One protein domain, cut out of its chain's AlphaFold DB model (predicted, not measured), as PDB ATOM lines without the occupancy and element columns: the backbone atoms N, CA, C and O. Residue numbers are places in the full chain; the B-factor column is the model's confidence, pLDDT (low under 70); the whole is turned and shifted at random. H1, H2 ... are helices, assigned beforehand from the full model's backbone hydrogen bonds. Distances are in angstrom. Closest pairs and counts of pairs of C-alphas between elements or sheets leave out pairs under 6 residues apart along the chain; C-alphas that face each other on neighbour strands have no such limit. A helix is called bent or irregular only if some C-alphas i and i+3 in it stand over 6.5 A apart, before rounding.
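This is residues 77 to 150 of the 150 residues of the protein "CoA transferase subunit A" of Candidatus Korarchaeota archaeon (UniProt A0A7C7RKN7). Four helices follow one another round a loose, open ring, H1 and H2 forming a helical hairpin and the shorter H3 and H4 coming round on the other side. After H4, residues 132 to 150, with no named element, run out to a turn at Ile 136 and then fold back. The printed part has 74 residues with four named helices, in the order H1, H2, H3, H4, and no named strand; the class is all helix. The whole is elongated, spanning 43 by 27 by 23 A, and only just loose, close to compact, with a radius of gyration of the C-alphas of 13.6 A.

H1, residues 84 to 96, begins at C-alpha 84 at (23.314, 48.208, -46.704) and measures 18.3 A. H2, residues 98 to 110, measures 15.6 A and is only just irregular: C-alphas 107 and 110 are 6.7 A apart. H3, residues 115 to 121, measures 9.9 A. H4, residues 124 to 131, measures 11.2 A and ends at C-alpha 131 at (28.566, 41.482, -41.943).

H1 touches H2 with residues 90 to 94 alone; the closest C-alphas, of Ala 93 and Phe 101, are 4.8 A apart. The two form a hairpin, at a steep tilt of 40 degrees, opposite ways. H2 only just touches H3, with 3 pairs of C-alphas within 8 A and with residues 108 to 109 of H2 alone; the closest C-alphas, of Tyr 108 and Tyr 118, are 6.4 A apart. Their tilt is steep, 54 degrees, opposite ways. H3 and H4 are close but not clearly touching, about perpendicular at 85 degrees; their closest C-alphas, of Ile 119 and Asp 125, are 7.4 A apart. H1 is apart from H3 and H4, and H2 from H4. Each O i to N i+4 pair is within hydrogen-bond range in H1, H3 and H4, and 8 of 9 are in H2.

The two C-alphas farthest apart, of Asp 99 and Ile 136, are 42.9 A apart. The printed part has no cut, and the three links between helices are tight. Mean pLDDT of the printed part is 93.3; residues 146 and 150 are under 70.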
ATOM      1  N   TYR A  77      36.850  48.769 -39.975       96.56
ATOM      2  CA  TYR A  77      37.918  48.195 -40.794       96.56
ATOM      3  C   TYR A  77      38.461  46.893 -40.188       96.56
ATOM      4  O   TYR A  77      38.924  46.897 -39.048       96.56
ATOM      5  N   LYS A  78      38.418  45.807 -40.979       95.44
ATOM      6  CA  LYS A  78      38.767  44.411 -40.627       95.44
ATOM      7  C   LYS A  78      37.862  43.684 -39.624       95.44
ATOM      8  O   LYS A  78      38.092  42.498 -39.407       95.44
ATOM      9  N   TYR A  79      36.840  44.325 -39.065       96.94
ATOM     10  CA  TYR A  79      35.904  43.687 -38.129       96.94
ATOM     11  C   TYR A  79      34.617  43.299 -38.850       96.94
ATOM     12  O   TYR A  79      34.261  42.120 -38.918       96.94
ATOM     13  N   TYR A  80      33.952  44.277 -39.459       97.06
ATOM     14  CA  TYR A  80      32.723  44.066 -40.211       97.06
ATOM     15  C   TYR A  80      32.511  45.165 -41.251       97.06
ATOM     16  O   TYR A  80      32.961  46.301 -41.104       97.06
ATOM     17  N   ASP A  81      31.846  44.790 -42.336       96.44
ATOM     18  CA  ASP A  81      31.426  45.699 -43.393       96.44
ATOM     19  C   ASP A  81      30.110  46.395 -43.002       96.44
ATOM     20  O   ASP A  81      29.427  45.984 -42.061       96.44
ATOM     21  N   TYR A  82      29.762  47.465 -43.710       95.62
ATOM     22  CA  TYR A  82      28.542  48.222 -43.429       95.62
ATOM     23  C   TYR A  82      27.285  47.395 -43.736       95.62
ATOM     24  O   TYR A  82      27.312  46.488 -44.570       95.62
ATOM     25  N   ASP A  83      26.159  47.738 -43.108       96.12
ATOM     26  CA  ASP A  83      24.869  47.085 -43.342       96.12
ATOM     27  C   ASP A  83      24.038  47.868 -44.376       96.12
ATOM     28  O   ASP A  83      23.326  48.812 -44.016       96.12
ATOM     29  N   PRO A  84      24.086  47.507 -45.678       93.81
ATOM     30  CA  PRO A  84      23.314  48.208 -46.704       93.81
ATOM     31  C   PRO A  84      21.803  48.113 -46.477       93.81
ATOM     32  O   PRO A  84      21.060  48.982 -46.929       93.81
ATOM     33  N   TRP A  85      21.336  47.061 -45.803       93.50
ATOM     34  CA  TRP A  85      19.915  46.827 -45.581       93.50
ATOM     35  C   TRP A  85      19.382  47.721 -44.477       93.50
ATOM     36  O   TRP A  85      18.335  48.336 -44.652       93.50
ATOM     37  N   HIS A  86      20.112  47.835 -43.367       95.62
ATOM     38  CA  HIS A  86      19.709  48.744 -42.301       95.62
ATOM     39  C   HIS A  86      19.827  50.210 -42.741       95.62
ATOM     40  O   HIS A  86      18.968  51.020 -42.397       95.62
ATOM     41  N   TYR A  87      20.808  50.544 -43.591       95.06
ATOM     42  CA  TYR A  87      20.832  51.854 -44.244       95.06
ATOM     43  C   TYR A  87      19.593  52.116 -45.098       95.06
ATOM     44  O   TYR A  87      19.067  53.222 -45.038       95.06
ATOM     45  N   ALA A  88      19.118  51.137 -45.876       94.25
ATOM     46  CA  ALA A  88      17.891  51.301 -46.655       94.25
ATOM     47  C   ALA A  88      16.688  51.592 -45.743       94.25
ATOM     48  O   ALA A  88      15.987  52.568 -45.977       94.25
ATOM     49  N   VAL A  89      16.534  50.839 -44.644       95.56
ATOM     50  CA  VAL A  89      15.480  51.076 -43.638       95.56
ATOM     51  C   VAL A  89      15.558  52.494 -43.058       95.56
ATOM     52  O   VAL A  89      14.549  53.193 -43.017       95.56
ATOM     53  N   TYR A  90      16.751  52.944 -42.653       97.38
ATOM     54  CA  TYR A  90      16.963  54.303 -42.141       97.38
ATOM     55  C   TYR A  90      16.628  55.378 -43.189       97.38
ATOM     56  O   TYR A  90      15.943  56.355 -42.888       97.38
ATOM     57  N   ILE A  91      17.110  55.208 -44.425       96.69
ATOM     58  CA  ILE A  91      16.917  56.169 -45.519       96.69
ATOM     59  C   ILE A  91      15.440  56.271 -45.902       96.69
ATOM     60  O   ILE A  91      14.956  57.383 -46.109       96.69
ATOM     61  N   ASP A  92      14.739  55.144 -46.003       96.94
ATOM     62  CA  ASP A  92      13.323  55.115 -46.365       96.94
ATOM     63  C   ASP A  92      12.482  55.801 -45.280       96.94
ATOM     64  O   ASP A  92      11.735  56.731 -45.591       96.94
ATOM     65  N   ALA A  93      12.712  55.473 -44.003       97.69
ATOM     66  CA  ALA A  93      12.034  56.126 -42.881       97.69
ATOM     67  C   ALA A  93      12.286  57.644 -42.845       97.69
ATOM     68  O   ALA A  93      11.359  58.439 -42.683       97.69
ATOM     69  N   ALA A  94      13.537  58.072 -43.052       97.38
ATOM     70  CA  ALA A  94      13.895  59.488 -43.073       97.38
ATOM     71  C   ALA A  94      13.280  60.247 -44.265       97.38
ATOM     72  O   ALA A  94      12.952  61.428 -44.145       97.38
ATOM     73  N   ARG A  95      13.127  59.593 -45.424       97.81
ATOM     74  CA  ARG A  95      12.537  60.194 -46.634       97.81
ATOM     75  C   ARG A  95      11.024  60.335 -46.556       97.81
ATOM     76  O   ARG A  95      10.493  61.298 -47.102       97.81
ATOM     77  N   GLU A  96      10.342  59.386 -45.924       97.50
ATOM     78  CA  GLU A  96       8.881  59.387 -45.800       97.50
ATOM     79  C   GLU A  96       8.357  60.503 -44.888       97.50
ATOM     80  O   GLU A  96       7.231  60.967 -45.066       97.50
ATOM     81  N   GLY A  97       9.184  60.983 -43.956       97.44
ATOM     82  CA  GLY A  97       8.893  62.143 -43.120       97.44
ATOM     83  C   GLY A  97       8.888  61.827 -41.628       97.44
ATOM     84  O   GLY A  97       9.257  60.735 -41.198       97.44
ATOM     85  N   TYR A  98       8.477  62.818 -40.834       97.38
ATOM     86  CA  TYR A  98       8.621  62.806 -39.375       97.38
ATOM     87  C   TYR A  98       7.998  61.568 -38.715       97.38
ATOM     88  O   TYR A  98       8.696  60.859 -38.000       97.38
ATOM     89  N   ASP A  99       6.736  61.255 -39.022       98.00
ATOM     90  CA  ASP A  99       6.017  60.138 -38.393       98.00
ATOM     91  C   ASP A  99       6.646  58.766 -38.704       98.00
ATOM     92  O   ASP A  99       6.562  57.839 -37.898       98.00
ATOM     93  N   SER A 100       7.254  58.603 -39.887       98.00
ATOM     94  CA  SER A 100       7.949  57.359 -40.258       98.00
ATOM     95  C   SER A 100       9.295  57.262 -39.538       98.00
ATOM     96  O   SER A 100       9.634  56.225 -38.961       98.00
ATOM     97  N   PHE A 101      10.029  58.375 -39.469       98.38
ATOM     98  CA  PHE A 101      11.293  58.440 -38.745       98.38
ATOM     99  C   PHE A 101      11.127  58.260 -37.227       98.38
ATOM    100  O   PHE A 101      11.942  57.589 -36.598       98.38
ATOM    101  N   GLU A 102      10.054  58.783 -36.633       98.38
ATOM    102  CA  GLU A 102       9.742  58.573 -35.215       98.38
ATOM    103  C   GLU A 102       9.529  57.084 -34.905       98.38
ATOM    104  O   GLU A 102      10.082  56.578 -33.932       98.38
ATOM    105  N   LYS A 103       8.836  56.345 -35.782       98.31
ATOM    106  CA  LYS A 103       8.682  54.885 -35.647       98.31
ATOM    107  C   LYS A 103      10.010  54.144 -35.766       98.31
ATOM    108  O   LYS A 103      10.221  53.175 -35.044       98.31
ATOM    109  N   TYR A 104      10.902  54.588 -36.654       98.19
ATOM    110  CA  TYR A 104      12.253  54.031 -36.751       98.19
ATOM    111  C   TYR A 104      13.024  54.209 -35.434       98.19
ATOM    112  O   TYR A 104      13.631  53.255 -34.945       98.19
ATOM    113  N   LEU A 105      12.974  55.404 -34.837       98.12
ATOM    114  CA  LEU A 105      13.632  55.673 -33.557       98.12
ATOM    115  C   LEU A 105      13.000  54.879 -32.413       98.12
ATOM    116  O   LEU A 105      13.725  54.309 -31.601       98.12
ATOM    117  N   GLU A 106      11.673  54.792 -32.366       98.12
ATOM    118  CA  GLU A 106      10.985  53.971 -31.372       98.12
ATOM    119  C   GLU A 106      11.439  52.513 -31.473       98.12
ATOM    120  O   GLU A 106      11.846  51.917 -30.478       98.12
ATOM    121  N   GLU A 107      11.475  51.953 -32.683       97.44
ATOM    122  CA  GLU A 107      11.818  50.551 -32.906       97.44
ATOM    123  C   GLU A 107      13.288  50.230 -32.602       97.44
ATOM    124  O   GLU A 107      13.564  49.209 -31.972       97.44
ATOM    125  N   TYR A 108      14.232  51.069 -33.033       97.50
ATOM    126  CA  TYR A 108      15.662  50.737 -33.004       97.50
ATOM    127  C   TYR A 108      16.482  51.494 -31.954       97.50
ATOM    128  O   TYR A 108      17.640  51.138 -31.744       97.50
ATOM    129  N   VAL A 109      15.919  52.518 -31.303       96.62
ATOM    130  CA  VAL A 109      16.635  53.367 -30.335       96.62
ATOM    131  C   VAL A 109      15.938  53.398 -28.976       96.62
ATOM    132  O   VAL A 109      16.575  53.092 -27.973       96.62
ATOM    133  N   TYR A 110      14.654  53.759 -28.909       97.62
ATOM    134  CA  TYR A 110      13.979  53.979 -27.621       97.62
ATOM    135  C   TYR A 110      13.458  52.694 -26.971       97.62
ATOM    136  O   TYR A 110      13.425  52.609 -25.745       97.62
ATOM    137  N   SER A 111      13.099  51.683 -27.768       96.75
ATOM    138  CA  SER A 111      12.585  50.399 -27.269       96.75
ATOM    139  C   SER A 111      13.649  49.310 -27.073       96.75
ATOM    140  O   SER A 111      13.289  48.152 -26.862       96.75
ATOM    141  N   VAL A 112      14.943  49.645 -27.163       96.81
ATOM    142  CA  VAL A 112      16.051  48.688 -26.988       96.81
ATOM    143  C   VAL A 112      16.828  48.962 -25.703       96.81
ATOM    144  O   VAL A 112      17.270  50.083 -25.461       96.81
ATOM    145  N   ASP A 113      17.060  47.924 -24.901       95.00
ATOM    146  CA  ASP A 113      17.926  47.980 -23.720       95.00
ATOM    147  C   ASP A 113      19.340  47.481 -24.066       95.00
ATOM    148  O   ASP A 113      19.763  46.358 -23.774       95.00
ATOM    149  N   GLY A 114      20.078  48.335 -24.779       93.69
ATOM    150  CA  GLY A 114      21.477  48.109 -25.134       93.69
ATOM    151  C   GLY A 114      21.718  47.271 -26.396       93.69
ATOM    152  O   GLY A 114      20.812  46.858 -27.123       93.69
ATOM    153  N   ILE A 115      23.005  47.032 -26.680       94.12
ATOM    154  CA  ILE A 115      23.456  46.526 -27.987       94.12
ATOM    155  C   ILE A 115      22.954  45.112 -28.304       94.12
ATOM    156  O   ILE A 115      22.697  44.790 -29.459       94.12
ATOM    157  N   SER A 116      22.771  44.260 -27.291       94.56
ATOM    158  CA  SER A 116      22.313  42.883 -27.508       94.56
ATOM    159  C   SER A 116      20.873  42.836 -28.023       94.56
ATOM    160  O   SER A 116      20.567  42.048 -28.919       94.56
ATOM    161  N   GLU A 117      19.988  43.681 -27.490       96.44
ATOM    162  CA  GLU A 117      18.606  43.770 -27.967       96.44
ATOM    163  C   GLU A 117      18.528  44.423 -29.343       96.44
ATOM    164  O   GLU A 117      17.832  43.908 -30.221       96.44
ATOM    165  N   TYR A 118      19.316  45.478 -29.564       97.06
ATOM    166  CA  TYR A 118      19.462  46.092 -30.880       97.06
ATOM    167  C   TYR A 118      19.873  45.068 -31.949       97.06
ATOM    168  O   TYR A 118      19.195  44.934 -32.970       97.06
ATOM    169  N   ILE A 119      20.920  44.274 -31.685       96.19
ATOM    170  CA  ILE A 119      21.398  43.229 -32.601       96.19
ATOM    171  C   ILE A 119      20.286  42.224 -32.915       96.19
ATOM    172  O   ILE A 119      20.076  41.891 -34.082       96.19
ATOM    173  N   LYS A 120      19.526  41.769 -31.910       96.19
ATOM    174  CA  LYS A 120      18.384  40.863 -32.131       96.19
ATOM    175  C   LYS A 120      17.347  41.482 -33.068       96.19
ATOM    176  O   LYS A 120      16.887  40.794 -33.978       96.19
ATOM    177  N   LYS A 121      17.019  42.768 -32.897       95.31
ATOM    178  CA  LYS A 121      16.033  43.470 -33.733       95.31
ATOM    179  C   LYS A 121      16.456  43.620 -35.194       95.31
ATOM    180  O   LYS A 121      15.618  43.500 -36.082       95.31
ATOM    181  N   ILE A 122      17.737  43.852 -35.473       94.56
ATOM    182  CA  ILE A 122      18.218  44.054 -36.854       94.56
ATOM    183  C   ILE A 122      18.429  42.749 -37.646       94.56
ATOM    184  O   ILE A 122      18.799  42.799 -38.821       94.56
ATOM    185  N   GLY A 123      18.195  41.583 -37.034       93.31
ATOM    186  CA  GLY A 123      18.347  40.265 -37.666       93.31
ATOM    187  C   GLY A 123      19.257  39.289 -36.913       93.31
ATOM    188  O   GLY A 123      19.540  38.208 -37.424       93.31
ATOM    189  N   GLY A 124      19.716  39.654 -35.715       95.00
ATOM    190  CA  GLY A 124      20.440  38.779 -34.797       95.00
ATOM    191  C   GLY A 124      21.802  38.313 -35.306       95.00
ATOM    192  O   GLY A 124      22.424  38.927 -36.176       95.00
ATOM    193  N   ASP A 125      22.258  37.188 -34.759       93.69
ATOM    194  CA  ASP A 125      23.586  36.626 -35.025       93.69
ATOM    195  C   ASP A 125      23.809  36.302 -36.508       93.69
ATOM    196  O   ASP A 125      24.919  36.449 -37.017       93.69
ATOM    197  N   GLU A 126      22.755  35.917 -37.234       93.56
ATOM    198  CA  GLU A 126      22.850  35.653 -38.670       93.56
ATOM    199  C   GLU A 126      23.225  36.919 -39.447       93.56
ATOM    200  O   GLU A 126      24.106  36.883 -40.314       93.56
ATOM    201  N   LYS A 127      22.583  38.052 -39.127       92.94
ATOM    202  CA  LYS A 127      22.928  39.342 -39.729       92.94
ATOM    203  C   LYS A 127      24.388  39.669 -39.448       92.94
ATOM    204  O   LYS A 127      25.141  39.958 -40.378       92.94
ATOM    205  N   ILE A 128      24.784  39.576 -38.187       94.25
ATOM    206  CA  ILE A 128      26.124  39.924 -37.724       94.25
ATOM    207  C   ILE A 128      27.208  39.062 -38.388       94.25
ATOM    208  O   ILE A 128      28.202  39.596 -38.889       94.25
ATOM    209  N   GLU A 129      27.005  37.750 -38.492       94.31
ATOM    210  CA  GLU A 129      27.966  36.860 -39.151       94.31
ATOM    211  C   GLU A 129      28.076  37.148 -40.657       94.31
ATOM    212  O   GLU A 129      29.162  37.055 -41.238       94.31
ATOM    213  N   ARG A 130      26.986  37.562 -41.316       94.38
ATOM    214  CA  ARG A 130      27.059  38.012 -42.715       94.38
ATOM    215  C   ARG A 130      27.842  39.316 -42.867       94.38
ATOM    216  O   ARG A 130      28.482  39.487 -43.902       94.38
ATOM    217  N   LEU A 131      27.821  40.217 -41.885       96.19
ATOM    218  CA  LEU A 131      28.566  41.482 -41.943       96.19
ATOM    219  C   LEU A 131      30.059  41.317 -41.646       96.19
ATOM    220  O   LEU A 131      30.859  42.139 -42.089       96.19
ATOM    221  N   LYS A 132      30.447  40.260 -40.928       96.56
ATOM    222  CA  LYS A 132      31.833  40.009 -40.527       96.56
ATOM    223  C   LYS A 132      32.800  40.067 -41.712       96.56
ATOM    224  O   LYS A 132      32.574  39.454 -42.758       96.56
ATOM    225  N   ALA A 133      33.882  40.817 -41.533       96.19
ATOM    226  CA  ALA A 133      34.887  40.995 -42.566       96.19
ATOM    227  C   ALA A 133      35.707  39.713 -42.759       96.19
ATOM    228  O   ALA A 133      36.041  39.010 -41.802       96.19
ATOM    229  N   ASP A 134      36.069  39.427 -44.008       95.12
ATOM    230  CA  ASP A 134      37.059  38.400 -44.303       95.12
ATOM    231  C   ASP A 134      38.449  38.871 -43.817       95.12
ATOM    232  O   ASP A 134      38.846  39.998 -44.133       95.12
ATOM    233  N   PRO A 135      39.216  38.051 -43.071       89.38
ATOM    234  CA  PRO A 135      40.501  38.471 -42.505       89.38
ATOM    235  C   PRO A 135      41.552  38.891 -43.541       89.38
ATOM    236  O   PRO A 135      42.455  39.668 -43.221       89.38
ATOM    237  N   ILE A 136      41.459  38.363 -44.765       91.56
ATOM    238  CA  ILE A 136      42.399  38.628 -45.856       91.56
ATOM    239  C   ILE A 136      41.927  39.839 -46.657       91.56
ATOM    240  O   ILE A 136      42.718  40.742 -46.930       91.56
ATOM    241  N   LEU A 137      40.646  39.873 -47.026       92.94
ATOM    242  CA  LEU A 137      40.108  40.916 -47.904       92.94
ATOM    243  C   LEU A 137      39.744  42.208 -47.156       92.94
ATOM    244  O   LEU A 137      39.740  43.281 -47.755       92.94
ATOM    245  N   GLY A 138      39.455  42.132 -45.854       90.50
ATOM    246  CA  GLY A 138      39.117  43.280 -45.008       90.50
ATOM    247  C   GLY A 138      37.679  43.795 -45.148       90.50
ATOM    248  O   GLY A 138      37.340  44.784 -44.502       90.50
ATOM    249  N   TYR A 139      36.842  43.127 -45.948       91.75
ATOM    250  CA  TYR A 139      35.406  43.386 -46.113       91.75
ATOM    251  C   TYR A 139      34.627  42.064 -46.173       91.75
ATOM    252  O   TYR A 139      35.222  40.997 -46.346       91.75
ATOM    253  N   SER A 140      33.301  42.108 -46.030       93.56
ATOM    254  CA  SER A 140      32.481  40.894 -46.110       93.56
ATOM    255  C   SER A 140      32.231  40.478 -47.559       93.56
ATOM    256  O   SER A 140      31.721  41.244 -48.376       93.56
ATOM    257  N   THR A 141      32.524  39.217 -47.874       91.69
ATOM    258  CA  THR A 141      32.186  38.585 -49.161       91.69
ATOM    259  C   THR A 141      30.769  38.012 -49.195       91.69
ATOM    260  O   THR A 141      30.306  37.564 -50.242       91.69
ATOM    261  N   ARG A 142      30.069  38.019 -48.055       90.06
ATOM    262  CA  ARG A 142      28.729  37.434 -47.888       90.06
ATOM    263  C   ARG A 142      27.622  38.445 -48.173       90.06
ATOM    264  O   ARG A 142      26.478  38.054 -48.395       90.06
ATOM    265  N   ILE A 143      27.954  39.737 -48.184       87.81
ATOM    266  CA  ILE A 143      27.011  40.809 -48.492       87.81
ATOM    267  C   ILE A 143      26.798  40.888 -50.002       87.81
ATOM    268  O   ILE A 143      27.699  41.232 -50.768       87.81
ATOM    269  N   ARG A 144      25.560  40.637 -50.429       80.69
ATOM    270  CA  ARG A 144      25.111  40.899 -51.798       80.69
ATOM    271  C   ARG A 144      24.504  42.289 -51.874       80.69
ATOM    272  O   ARG A 144      23.329  42.495 -51.583       80.69
ATOM    273  N   ARG A 145      25.338  43.261 -52.234       78.12
ATOM    274  CA  ARG A 145      24.939  44.668 -52.345       78.12
ATOM    275  C   ARG A 145      23.853  44.793 -53.425       78.12
ATOM    276  O   ARG A 145      24.116  44.502 -54.586       78.12
ATOM    277  N   GLY A 146      22.646  45.200 -53.027       69.75
ATOM    278  CA  GLY A 146      21.498  45.395 -53.924       69.75
ATOM    279  C   GLY A 146      20.428  44.294 -53.903       69.75
ATOM    280  O   GLY A 146      19.365  44.493 -54.481       69.75
ATOM    281  N   GLU A 147      20.648  43.169 -53.218       76.62
ATOM    282  CA  GLU A 147      19.597  42.169 -52.948       76.62
ATOM    283  C   GLU A 147      19.070  42.360 -51.524       76.62
ATOM    284  O   GLU A 147      19.881  42.706 -50.679       76.62
ATOM    285  N   PRO A 148      17.779  42.146 -51.200       71.75
ATOM    286  CA  PRO A 148      17.272  42.266 -49.830       71.75
ATOM    287  C   PRO A 148      17.850  41.195 -48.891       71.75
ATOM    288  O   PRO A 148      18.184  40.089 -49.319       71.75
ATOM    289  N   PHE A 149      17.934  41.516 -47.597       71.56
ATOM    290  CA  PHE A 149      18.318  40.551 -46.569       71.56
ATOM    291  C   PHE A 149      17.201  39.512 -46.429       71.56
ATOM    292  O   PHE A 149      16.101  39.852 -45.999       71.56
ATOM    293  N   ARG A 150      17.481  38.279 -46.858       58.78
ATOM    294  CA  ARG A 150      16.628  37.105 -46.636       58.78
ATOM    295  C   ARG A 150      17.056  36.357 -45.395       58.78
ATOM    296  O   ARG A 150      18.297  36.203 -45.239       58.78
TER     297      ARG A 150